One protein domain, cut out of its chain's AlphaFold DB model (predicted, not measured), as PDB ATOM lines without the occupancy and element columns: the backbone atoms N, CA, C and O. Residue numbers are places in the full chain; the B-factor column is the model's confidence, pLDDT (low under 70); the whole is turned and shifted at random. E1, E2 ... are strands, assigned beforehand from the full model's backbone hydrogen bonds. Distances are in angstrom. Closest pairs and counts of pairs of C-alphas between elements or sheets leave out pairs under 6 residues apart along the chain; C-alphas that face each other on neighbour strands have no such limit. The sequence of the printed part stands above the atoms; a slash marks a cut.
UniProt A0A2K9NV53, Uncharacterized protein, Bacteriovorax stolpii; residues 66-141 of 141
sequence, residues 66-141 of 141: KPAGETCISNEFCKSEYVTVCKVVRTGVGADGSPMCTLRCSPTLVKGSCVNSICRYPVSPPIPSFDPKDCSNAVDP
ATOM      1  N   LYS A  66      -0.562  15.845 119.537       95.00
ATOM      2  CA  LYS A  66      -0.724  17.079 120.298       95.00
ATOM      3  C   LYS A  66      -0.705  18.314 119.395       95.00
ATOM      4  O   LYS A  66       0.209  18.434 118.571       95.00
ATOM      5  N   PRO A  67      -1.686  19.224 119.500       94.31
ATOM      6  CA  PRO A  67      -1.665  20.479 118.762       94.31
ATOM      7  C   PRO A  67      -0.470  21.356 119.157       94.31
ATOM      8  O   PRO A  67       0.169  21.169 120.192       94.31
ATOM      9  N   ALA A  68      -0.167  22.341 118.313       95.12
ATOM     10  CA  ALA A  68       0.849  23.332 118.633       95.12
ATOM     11  C   ALA A  68       0.501  24.076 119.936       95.12
ATOM     12  O   ALA A  68      -0.650  24.447 120.159       95.12
ATOM     13  N   GLY A  69       1.509  24.315 120.777       93.88
ATOM     14  CA  GLY A  69       1.353  24.942 122.091       93.88
ATOM     15  C   GLY A  69       1.285  23.964 123.265       93.88
ATOM     16  O   GLY A  69       1.582  24.374 124.382       93.88
ATOM     17  N   GLU A  70       0.981  22.685 123.034       93.31
ATOM     18  CA  GLU A  70       1.048  21.662 124.084       93.31
ATOM     19  C   GLU A  70       2.482  21.179 124.338       93.31
ATOM     20  O   GLU A  70       3.360  21.298 123.476       93.31
ATOM     21  N   THR A  71       2.716  20.618 125.528       93.62
ATOM     22  CA  THR A  71       4.012  20.041 125.900       93.62
ATOM     23  C   THR A  71       4.335  18.815 125.061       93.62
ATOM     24  O   THR A  71       3.438  18.098 124.632       93.62
ATOM     25  N   CYS A  72       5.609  18.531 124.829       94.81
ATOM     26  CA  CYS A  72       6.037  17.338 124.109       94.81
ATOM     27  C   CYS A  72       7.385  16.830 124.609       94.81
ATOM     28  O   CYS A  72       8.226  17.600 125.076       94.81
ATOM     29  N   ILE A  73       7.588  15.524 124.448       95.00
ATOM     30  CA  ILE A  73       8.873  14.857 124.682       95.00
ATOM     31  C   ILE A  73       9.734  14.917 123.413       95.00
ATOM     32  O   ILE A  73      10.941  15.139 123.473       95.00
ATOM     33  N   SER A  74       9.098  14.755 122.254       94.75
ATOM     34  CA  SER A  74       9.751  14.591 120.954       94.75
ATOM     35  C   SER A  74       8.747  14.816 119.812       94.75
ATOM     36  O   SER A  74       7.545  14.998 120.036       94.75
ATOM     37  N   ASN A  75       9.235  14.876 118.569       94.69
ATOM     38  CA  ASN A  75       8.438  15.293 117.408       94.69
ATOM     39  C   ASN A  75       7.229  14.382 117.147       94.69
ATOM     40  O   ASN A  75       6.188  14.853 116.700       94.69
ATOM     41  N   GLU A  76       7.333  13.085 117.424       93.31
ATOM     42  CA  GLU A  76       6.286  12.093 117.174       93.31
ATOM     43  C   GLU A  76       5.007  12.333 117.983       93.31
ATOM     44  O   GLU A  76       3.918  11.972 117.514       93.31
ATOM     45  N   PHE A  77       5.123  13.006 119.133       95.31
ATOM     46  CA  PHE A  77       3.995  13.387 119.980       95.31
ATOM     47  C   PHE A  77       3.184  14.527 119.375       95.31
ATOM     48  O   PHE A  77       1.984  14.623 119.635       95.31
ATOM     49  N   CYS A  78       3.797  15.357 118.533       95.75
ATOM     50  CA  CYS A  78       3.120  16.476 117.904       95.75
ATOM     51  C   CYS A  78       2.200  16.023 116.762       95.75
ATOM     52  O   CYS A  78       2.409  15.010 116.079       95.75
ATOM     53  N   LYS A  79       1.138  16.794 116.551       95.06
ATOM     54  CA  LYS A  79       0.181  16.616 115.464       95.06
ATOM     55  C   LYS A  79       0.869  16.830 114.116       95.06
ATOM     56  O   LYS A  79       1.749  17.678 113.974       95.06
ATOM     57  N   SER A  80       0.464  16.047 113.121       94.69
ATOM     58  CA  SER A  80       0.826  16.319 111.731       94.69
ATOM     59  C   SER A  80      -0.190  17.264 111.104       94.69
ATOM     60  O   SER A  80      -1.395  17.104 111.308       94.69
ATOM     61  N   GLU A  81       0.288  18.216 110.315       95.00
ATOM     62  CA  GLU A  81      -0.551  19.207 109.649       95.00
ATOM     63  C   GLU A  81      -0.253  19.275 108.159       95.00
ATOM     64  O   GLU A  81       0.841  18.936 107.703       95.00
ATOM     65  N   TYR A  82      -1.257  19.683 107.386       95.50
ATOM     66  CA  TYR A  82      -1.089  19.874 105.956       95.50
ATOM     67  C   TYR A  82      -0.335  21.173 105.695       95.50
ATOM     68  O   TYR A  82      -0.796  22.250 106.065       95.50
ATOM     69  N   VAL A  83       0.792  21.063 105.001       95.62
ATOM     70  CA  VAL A  83       1.533  22.205 104.462       95.62
ATOM     71  C   VAL A  83       1.556  22.127 102.944       95.62
ATOM     72  O   VAL A  83       1.603  21.043 102.356       95.62
ATOM     73  N   THR A  84       1.507  23.279 102.286       95.50
ATOM     74  CA  THR A  84       1.611  23.347 100.829       95.50
ATOM     75  C   THR A  84       3.068  23.181 100.423       95.50
ATOM     76  O   THR A  84       3.909  24.015 100.743       95.50
ATOM     77  N   VAL A  85       3.369  22.110  99.691       94.69
ATOM     78  CA  VAL A  85       4.709  21.859  99.153       94.69
ATOM     79  C   VAL A  85       4.661  22.024  97.645       94.69
ATOM     80  O   VAL A  85       3.859  21.372  96.977       94.69
ATOM     81  N   CYS A  86       5.523  22.891  97.119       94.62
ATOM     82  CA  CYS A  86       5.652  23.138  95.690       94.62
ATOM     83  C   CYS A  86       6.901  22.448  95.134       94.62
ATOM     84  O   CYS A  86       7.982  22.558  95.708       94.62
ATOM     85  N   LYS A  87       6.754  21.745  94.011       93.81
ATOM     86  CA  LYS A  87       7.838  21.064  93.294       93.81
ATOM     87  C   LYS A  87       7.745  21.371  91.805       93.81
ATOM     88  O   LYS A  87       6.647  21.504  91.265       93.81
ATOM     89  N   VAL A  88       8.892  21.461  91.142       93.94
ATOM     90  CA  VAL A  88       8.953  21.481  89.677       93.94
ATOM     91  C   VAL A  88       8.843  20.037  89.208       93.94
ATOM     92  O   VAL A  88       9.647  19.204  89.610       93.94
ATOM     93  N   VAL A  89       7.830  19.727  88.405       93.62
ATOM     94  CA  VAL A  89       7.523  18.366  87.951       93.62
ATOM     95  C   VAL A  89       7.690  18.294  86.443       93.62
ATOM     96  O   VAL A  89       7.201  19.172  85.727       93.62
ATOM     97  N   ARG A  90       8.371  17.257  85.951       91.31
ATOM     98  CA  ARG A  90       8.516  16.996  84.517       91.31
ATOM     99  C   ARG A  90       7.172  16.552  83.938       91.31
ATOM    100  O   ARG A  90       6.532  15.645  84.455       91.31
ATOM    101  N   THR A  91       6.733  17.201  82.866       92.12
ATOM    102  CA  THR A  91       5.436  16.929  82.223       92.12
ATOM    103  C   THR A  91       5.563  16.272  80.855       92.12
ATOM    104  O   THR A  91       4.557  15.830  80.310       92.12
ATOM    105  N   GLY A  92       6.767  16.214  80.284       88.62
ATOM    106  CA  GLY A  92       7.017  15.552  79.006       88.62
ATOM    107  C   GLY A  92       8.207  16.139  78.258       88.62
ATOM    108  O   GLY A  92       9.086  16.761  78.855       88.62
ATOM    109  N   VAL A  93       8.208  15.936  76.942       88.75
ATOM    110  CA  VAL A  93       9.205  16.460  76.004       88.75
ATOM    111  C   VAL A  93       8.465  17.172  74.871       88.75
ATOM    112  O   VAL A  93       7.478  16.645  74.353       88.75
ATOM    113  N   GLY A  94       8.906  18.380  74.524       84.88
ATOM    114  CA  GLY A  94       8.356  19.192  73.446       84.88
ATOM    115  C   GLY A  94       8.674  18.630  72.059       84.88
ATOM    116  O   GLY A  94       9.502  17.735  71.894       84.88
ATOM    117  N   ALA A  95       8.024  19.183  71.031       86.94
ATOM    118  CA  ALA A  95       8.219  18.766  69.638       86.94
ATOM    119  C   ALA A  95       9.653  19.004  69.117       86.94
ATOM    120  O   ALA A  95      10.070  18.385  68.143       86.94
ATOM    121  N   ASP A  96      10.401  19.887  69.773       88.81
ATOM    122  CA  ASP A  96      11.808  20.202  69.520       88.81
ATOM    123  C   ASP A  96      12.786  19.327  70.328       88.81
ATOM    124  O   ASP A  96      13.997  19.515  70.242       88.81
ATOM    125  N   GLY A  97      12.280  18.378  71.122       84.88
ATOM    126  CA  GLY A  97      13.084  17.542  72.014       84.88
ATOM    127  C   GLY A  97      13.435  18.197  73.356       84.88
ATOM    128  O   GLY A  97      14.138  17.578  74.156       84.88
ATOM    129  N   SER A  98      12.957  19.416  73.640       86.75
ATOM    130  CA  SER A  98      13.214  20.092  74.919       86.75
ATOM    131  C   SER A  98      12.380  19.492  76.064       86.75
ATOM    132  O   SER A  98      11.220  19.127  75.860       86.75
ATOM    133  N   PRO A  99      12.923  19.350  77.288       87.50
ATOM    134  CA  PRO A  99      12.135  18.889  78.426       87.50
ATOM    135  C   PRO A  99      11.088  19.942  78.808       87.50
ATOM    136  O   PRO A  99      11.390  21.127  78.903       87.50
ATOM    137  N   MET A 100       9.862  19.496  79.076       91.56
ATOM    138  CA  MET A 100       8.784  20.336  79.593       91.56
ATOM    139  C   MET A 100       8.568  20.041  81.076       91.56
ATOM    140  O   MET A 100       8.513  18.879  81.488       91.56
ATOM    141  N   CYS A 101       8.405  21.086  81.878       94.19
ATOM    142  CA  CYS A 101       8.109  20.979  83.300       94.19
ATOM    143  C   CYS A 101       7.145  22.076  83.756       94.19
ATOM    144  O   CYS A 101       6.924  23.078  83.077       94.19
ATOM    145  N   THR A 102       6.535  21.870  84.921       94.31
ATOM    146  CA  THR A 102       5.588  22.812  85.518       94.31
ATOM    147  C   THR A 102       5.724  22.839  87.034       94.31
ATOM    148  O   THR A 102       6.089  21.836  87.650       94.31
ATOM    149  N   LEU A 103       5.411  23.976  87.654       94.81
ATOM    150  CA  LEU A 103       5.338  24.085  89.107       94.81
ATOM    151  C   LEU A 103       4.008  23.495  89.603       94.81
ATOM    152  O   LEU A 103       2.930  23.960  89.229       94.81
ATOM    153  N   ARG A 104       4.072  22.479  90.464       94.25
ATOM    154  CA  ARG A 104       2.904  21.879  91.125       94.25
ATOM    155  C   ARG A 104       3.005  22.064  92.627       94.25
ATOM    156  O   ARG A 104       4.033  21.744  93.213       94.25
ATOM    157  N   CYS A 105       1.925  22.534  93.241       95.25
ATOM    158  CA  CYS A 105       1.808  22.674  94.688       95.25
ATOM    159  C   CYS A 105       0.693  21.762  95.202       95.25
ATOM    160  O   CYS A 105      -0.422  21.803  94.680       95.25
ATOM    161  N   SER A 106       0.981  20.952  96.217       94.88
ATOM    162  CA  SER A 106       0.017  20.016  96.802       94.88
ATOM    163  C   SER A 106       0.079  20.025  98.330       94.88
ATOM    164  O   SER A 106       1.159  20.225  98.899       94.88
ATOM    165  N   PRO A 107      -1.055  19.795  99.019       95.75
ATOM    166  CA  PRO A 107      -1.056  19.630 100.466       95.75
ATOM    167  C   PRO A 107      -0.319  18.337 100.827       95.75
ATOM    168  O   PRO A 107      -0.646  17.262 100.332       95.75
ATOM    169  N   THR A 108       0.687  18.444 101.685       94.81
ATOM    170  CA  THR A 108       1.469  17.311 102.190       94.81
ATOM    171  C   THR A 108       1.367  17.286 103.703       94.81
ATOM    172  O   THR A 108       1.505  18.323 104.349       94.81
ATOM    173  N   LEU A 109       1.117  16.109 104.272       94.44
ATOM    174  CA  LEU A 109       1.046  15.938 105.717       94.44
ATOM    175  C   LEU A 109       2.467  15.937 106.301       94.44
ATOM    176  O   LEU A 109       3.253  15.036 106.015       94.44
ATOM    177  N   VAL A 110       2.798  16.940 107.112       94.50
ATOM    178  CA  VAL A 110       4.120  17.097 107.734       94.50
ATOM    179  C   VAL A 110       3.974  17.113 109.250       94.50
ATOM    180  O   VAL A 110       3.070  17.739 109.801       94.50
ATOM    181  N   LYS A 111       4.856  16.381 109.934       93.94
ATOM    182  CA  LYS A 111       4.861  16.268 111.394       93.94
ATOM    183  C   LYS A 111       5.296  17.597 112.028       93.94
ATOM    184  O   LYS A 111       6.270  18.200 111.577       93.94
ATOM    185  N   GLY A 112       4.584  18.040 113.067       95.38
ATOM    186  CA  GLY A 112       5.007  19.170 113.893       95.38
ATOM    187  C   GLY A 112       6.350  18.915 114.582       95.38
ATOM    188  O   GLY A 112       6.803  17.779 114.702       95.38
ATOM    189  N   SER A 113       6.998  19.982 115.042       96.31
ATOM    190  CA  SER A 113       8.289  19.878 115.735       96.31
ATOM    191  C   SER A 113       8.136  20.130 117.228       96.31
ATOM    192  O   SER A 113       7.354  20.981 117.640       96.31
ATOM    193  N   CYS A 114       8.887  19.398 118.040       96.75
ATOM    194  CA  CYS A 114       9.003  19.608 119.468       96.75
ATOM    195  C   CYS A 114      10.221  20.495 119.736       96.75
ATOM    196  O   CYS A 114      11.363  20.058 119.599       96.75
ATOM    197  N   VAL A 115       9.983  21.762 120.079       97.50
ATOM    198  CA  VAL A 115      11.044  22.751 120.308       97.50
ATOM    199  C   VAL A 115      10.877  23.328 121.702       97.50
ATOM    200  O   VAL A 115       9.836  23.908 122.008       97.50
ATOM    201  N   ASN A 116      11.911  23.188 122.536       96.31
ATOM    202  CA  ASN A 116      11.872  23.556 123.955       96.31
ATOM    203  C   ASN A 116      10.680  22.907 124.681       96.31
ATOM    204  O   ASN A 116       9.942  23.583 125.392       96.31
ATOM    205  N   SER A 117      10.470  21.610 124.429       95.38
ATOM    206  CA  SER A 117       9.376  20.806 124.993       95.38
ATOM    207  C   SER A 117       7.968  21.310 124.672       95.38
ATOM    208  O   SER A 117       7.031  20.966 125.384       95.38
ATOM    209  N   ILE A 118       7.799  22.100 123.606       96.31
ATOM    210  CA  ILE A 118       6.501  22.593 123.133       96.31
ATOM    211  C   ILE A 118       6.319  22.243 121.655       96.31
ATOM    212  O   ILE A 118       7.210  22.486 120.835       96.31
ATOM    213  N   CYS A 119       5.146  21.718 121.300       97.06
ATOM    214  CA  CYS A 119       4.799  21.438 119.915       97.06
ATOM    215  C   CYS A 119       4.670  22.732 119.106       97.06
ATOM    216  O   CYS A 119       4.028  23.705 119.514       97.06
ATOM    217  N   ARG A 120       5.257  22.729 117.913       97.50
ATOM    218  CA  ARG A 120       5.226  23.815 116.935       97.50
ATOM    219  C   ARG A 120       4.651  23.317 115.621       97.50
ATOM    220  O   ARG A 120       4.888  22.175 115.216       97.50
ATOM    221  N   TYR A 121       3.950  24.219 114.942       96.31
ATOM    222  CA  TYR A 121       3.508  24.003 113.573       96.31
ATOM    223  C   TYR A 121       4.697  23.651 112.668       96.31
ATOM    224  O   TYR A 121       5.787  24.208 112.846       96.31
ATOM    225  N   PRO A 122       4.514  22.737 111.702       94.75
ATOM    226  CA  PRO A 122       5.523  22.504 110.682       94.75
ATOM    227  C   PRO A 122       5.749  23.781 109.866       94.75
ATOM    228  O   PRO A 122       4.809  24.493 109.510       94.75
ATOM    229  N   VAL A 123       7.012  24.075 109.561       90.62
ATOM    230  CA  VAL A 123       7.368  25.216 108.713       90.62
ATOM    231  C   VAL A 123       7.095  24.844 107.259       90.62
ATOM    232  O   VAL A 123       7.576  23.816 106.779       90.62
ATOM    233  N   SER A 124       6.330  25.679 106.552       89.75
ATOM    234  CA  SER A 124       6.122  25.494 105.116       89.75
ATOM    235  C   SER A 124       7.449  25.699 104.380       89.75
ATOM    236  O   SER A 124       8.107  26.720 104.608       89.75
ATOM    237  N   PRO A 125       7.859  24.776 103.494       90.62
ATOM    238  CA  PRO A 125       9.068  24.971 102.713       90.62
ATOM    239  C   PRO A 125       8.909  26.173 101.768       90.62
ATOM    240  O   PRO A 125       7.790  26.473 101.335       90.62
ATOM    241  N   PRO A 126      10.012  26.862 101.427       92.94
ATOM    242  CA  PRO A 126       9.974  27.929 100.439       92.94
ATOM    243  C   PRO A 126       9.543  27.380  99.077       92.94
ATOM    244  O   PRO A 126       9.919  26.274  98.684       92.94
ATOM    245  N   ILE A 127       8.764  28.175  98.344       92.94
ATOM    246  CA  ILE A 127       8.396  27.854  96.965       92.94
ATOM    247  C   ILE A 127       9.669  27.960  96.110       92.94
ATOM    248  O   ILE A 127      10.343  28.992  96.172       92.94
ATOM    249  N   PRO A 128      10.029  26.926  95.329       91.25
ATOM    250  CA  PRO A 128      11.205  26.991  94.477       91.25
ATOM    251  C   PRO A 128      11.003  28.029  93.370       91.25
ATOM    252  O   PRO A 128       9.893  28.208  92.863       91.25
ATOM    253  N   SER A 129      12.093  28.679  92.959       90.12
ATOM    254  CA  SER A 129      12.097  29.441  91.710       90.12
ATOM    255  C   SER A 129      11.750  28.510  90.544       90.12
ATOM    256  O   SER A 129      12.227  27.375  90.497       90.12
ATOM    257  N   PHE A 130      10.917  28.980  89.617       91.44
ATOM    258  CA  PHE A 130      10.492  28.214  88.450       91.44
ATOM    259  C   PHE A 130      10.752  29.011  87.173       91.44
ATOM    260  O   PHE A 130      10.157  30.070  86.966       91.44
ATOM    261  N   ASP A 131      11.612  28.463  86.315       88.81
ATOM    262  CA  ASP A 131      11.768  28.874  84.924       88.81
ATOM    263  C   ASP A 131      11.182  27.765  84.028       88.81
ATOM    264  O   ASP A 131      11.671  26.634  84.067       88.81
ATOM    265  N   PRO A 132      10.157  28.053  83.205       84.00
ATOM    266  CA  PRO A 132       9.568  27.082  82.283       84.00
ATOM    267  C   PRO A 132      10.545  26.454  81.280       84.00
ATOM    268  O   PRO A 132      10.200  25.451  80.657       84.00
ATOM    269  N   LYS A 133      11.722  27.057  81.071       85.81
ATOM    270  CA  LYS A 133      12.761  26.560  80.159       85.81
ATOM    271  C   LYS A 133      13.847  25.746  80.864       85.81
ATOM    272  O   LYS A 133      14.635  25.096  80.179       85.81
ATOM    273  N   ASP A 134      13.896  25.769  82.196       87.12
ATOM    274  CA  ASP A 134      14.886  25.044  82.992       87.12
ATOM    275  C   ASP A 134      14.228  23.933  83.819       87.12
ATOM    276  O   ASP A 134      13.696  24.140  84.910       87.12
ATOM    277  N   CYS A 135      14.314  22.714  83.292       89.50
ATOM    278  CA  CYS A 135      13.806  21.509  83.942       89.50
ATOM    279  C   CYS A 135      14.910  20.669  84.605       89.50
ATOM    280  O   CYS A 135      14.709  19.473  84.833       89.50
ATOM    281  N   SER A 136      16.073  21.259  84.903       87.38
ATOM    282  CA  SER A 136      17.219  20.561  85.511       87.38
ATOM    283  C   SER A 136      16.911  19.987  86.900       87.38
ATOM    284  O   SER A 136      17.307  18.866  87.202       87.38
ATOM    285  N   ASN A 137      16.141  20.719  87.710       87.75
ATOM    286  CA  ASN A 137      15.717  20.312  89.057       87.75
ATOM    287  C   ASN A 137      14.302  19.704  89.088       87.75
ATOM    288  O   ASN A 137      13.705  19.575  90.160       87.75
ATOM    289  N   ALA A 138      13.732  19.382  87.923       90.25
ATOM    290  CA  ALA A 138      12.400  18.801  87.848       90.25
ATOM    291  C   ALA A 138      12.414  17.353  88.357       90.25
ATOM    292  O   ALA A 138      13.230  16.542  87.917       90.25
ATOM    293  N   VAL A 139      11.484  17.026  89.253       91.62
ATOM    294  CA  VAL A 139      11.233  15.644  89.670       91.62
ATOM    295  C   VAL A 139      10.316  14.955  88.666       91.62
ATOM    296  O   VAL A 139       9.472  15.604  88.040       91.62
ATOM    297  N   ASP A 140      10.475  13.644  88.516       86.56
ATOM    298  CA  ASP A 140       9.535  12.848  87.733       86.56
ATOM    299  C   ASP A 140       8.193  12.710  88.489       86.56
ATOM    300  O   ASP A 140       8.196  12.707  89.729       86.56
ATOM    301  N   PRO A 141       7.056  12.703  87.766       74.75
ATOM    302  CA  PRO A 141       5.713  12.672  88.345       74.75
ATOM    303  C   PRO A 141       5.373  11.360  89.060       74.75
ATOM    304  O   PRO A 141       5.859  10.289  88.629       74.75
TER     305      PRO A 141
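What this domain is: This is residues 66 to 141 of the 141 residues of an uncharacterized protein of Bacteriovorax stolpii (UniProt A0A2K9NV53). A long two-stranded hairpin, E1 and E2, makes most of the length of a rod, with the small hairpin E3 and E4 at the end away from the turn between E1 and E2. Residues 66 to 79 wind beside the small hairpin, and residues 121 to 141 run back alongside the long one. The 76 printed residues hold no named helix and four named strands, E1, E2, E3 and E4 along the chain, in two antiparallel sheets of two. The class is all strand, though under half of the residues, 33 of 76, are in named elements. The whole is only just extended, close to loose, with a radius of gyration of the C-alphas of 17.5 A and spans of 57 by 17 by 14 A.

How they stand to each other: E1, residues 80 to 93, and E2, residues 99 to 111, form an antiparallel hairpin at 165 degrees between directions. N 87 and O 104 are 2.8 A apart and N 108 and O 83 are 2.8 A apart, both within hydrogen-bond range. C-alphas 86 and 105 face each other at 4.0 A. E1 bends by 52 degrees at residue 83, and E2 by 58 degrees at residue 107. E2 runs on into E3, residues 113 to 115, across a break of one residue at 57 degrees; the two meet only through their link. E3 and E4, residues 118 to 120, form an antiparallel hairpin at 136 degrees, with N 120 and O 113 2.7 A apart, within hydrogen-bond range. E1 is apart from E3 and E4, and E2 is apart from E4.

Where its parts are: E1 begins at C-alpha 80, (0.826, 16.319, 111.731), and spans 36.7 A. E2 spans 33.9 A and ends at C-alpha 111, (4.861, 16.268, 111.394). E3 spans 6.1 A; E4 spans 6.4 A and ends at C-alpha 120, (5.226, 23.815, 116.935).

The domain as a whole: The C-alphas of Thr 71 and Asp 96, the two farthest apart, are 56.9 A apart. The printed part has no cut, and its three links between strands are tight. Its mean pLDDT is 92.5, and no printed residue is under 70.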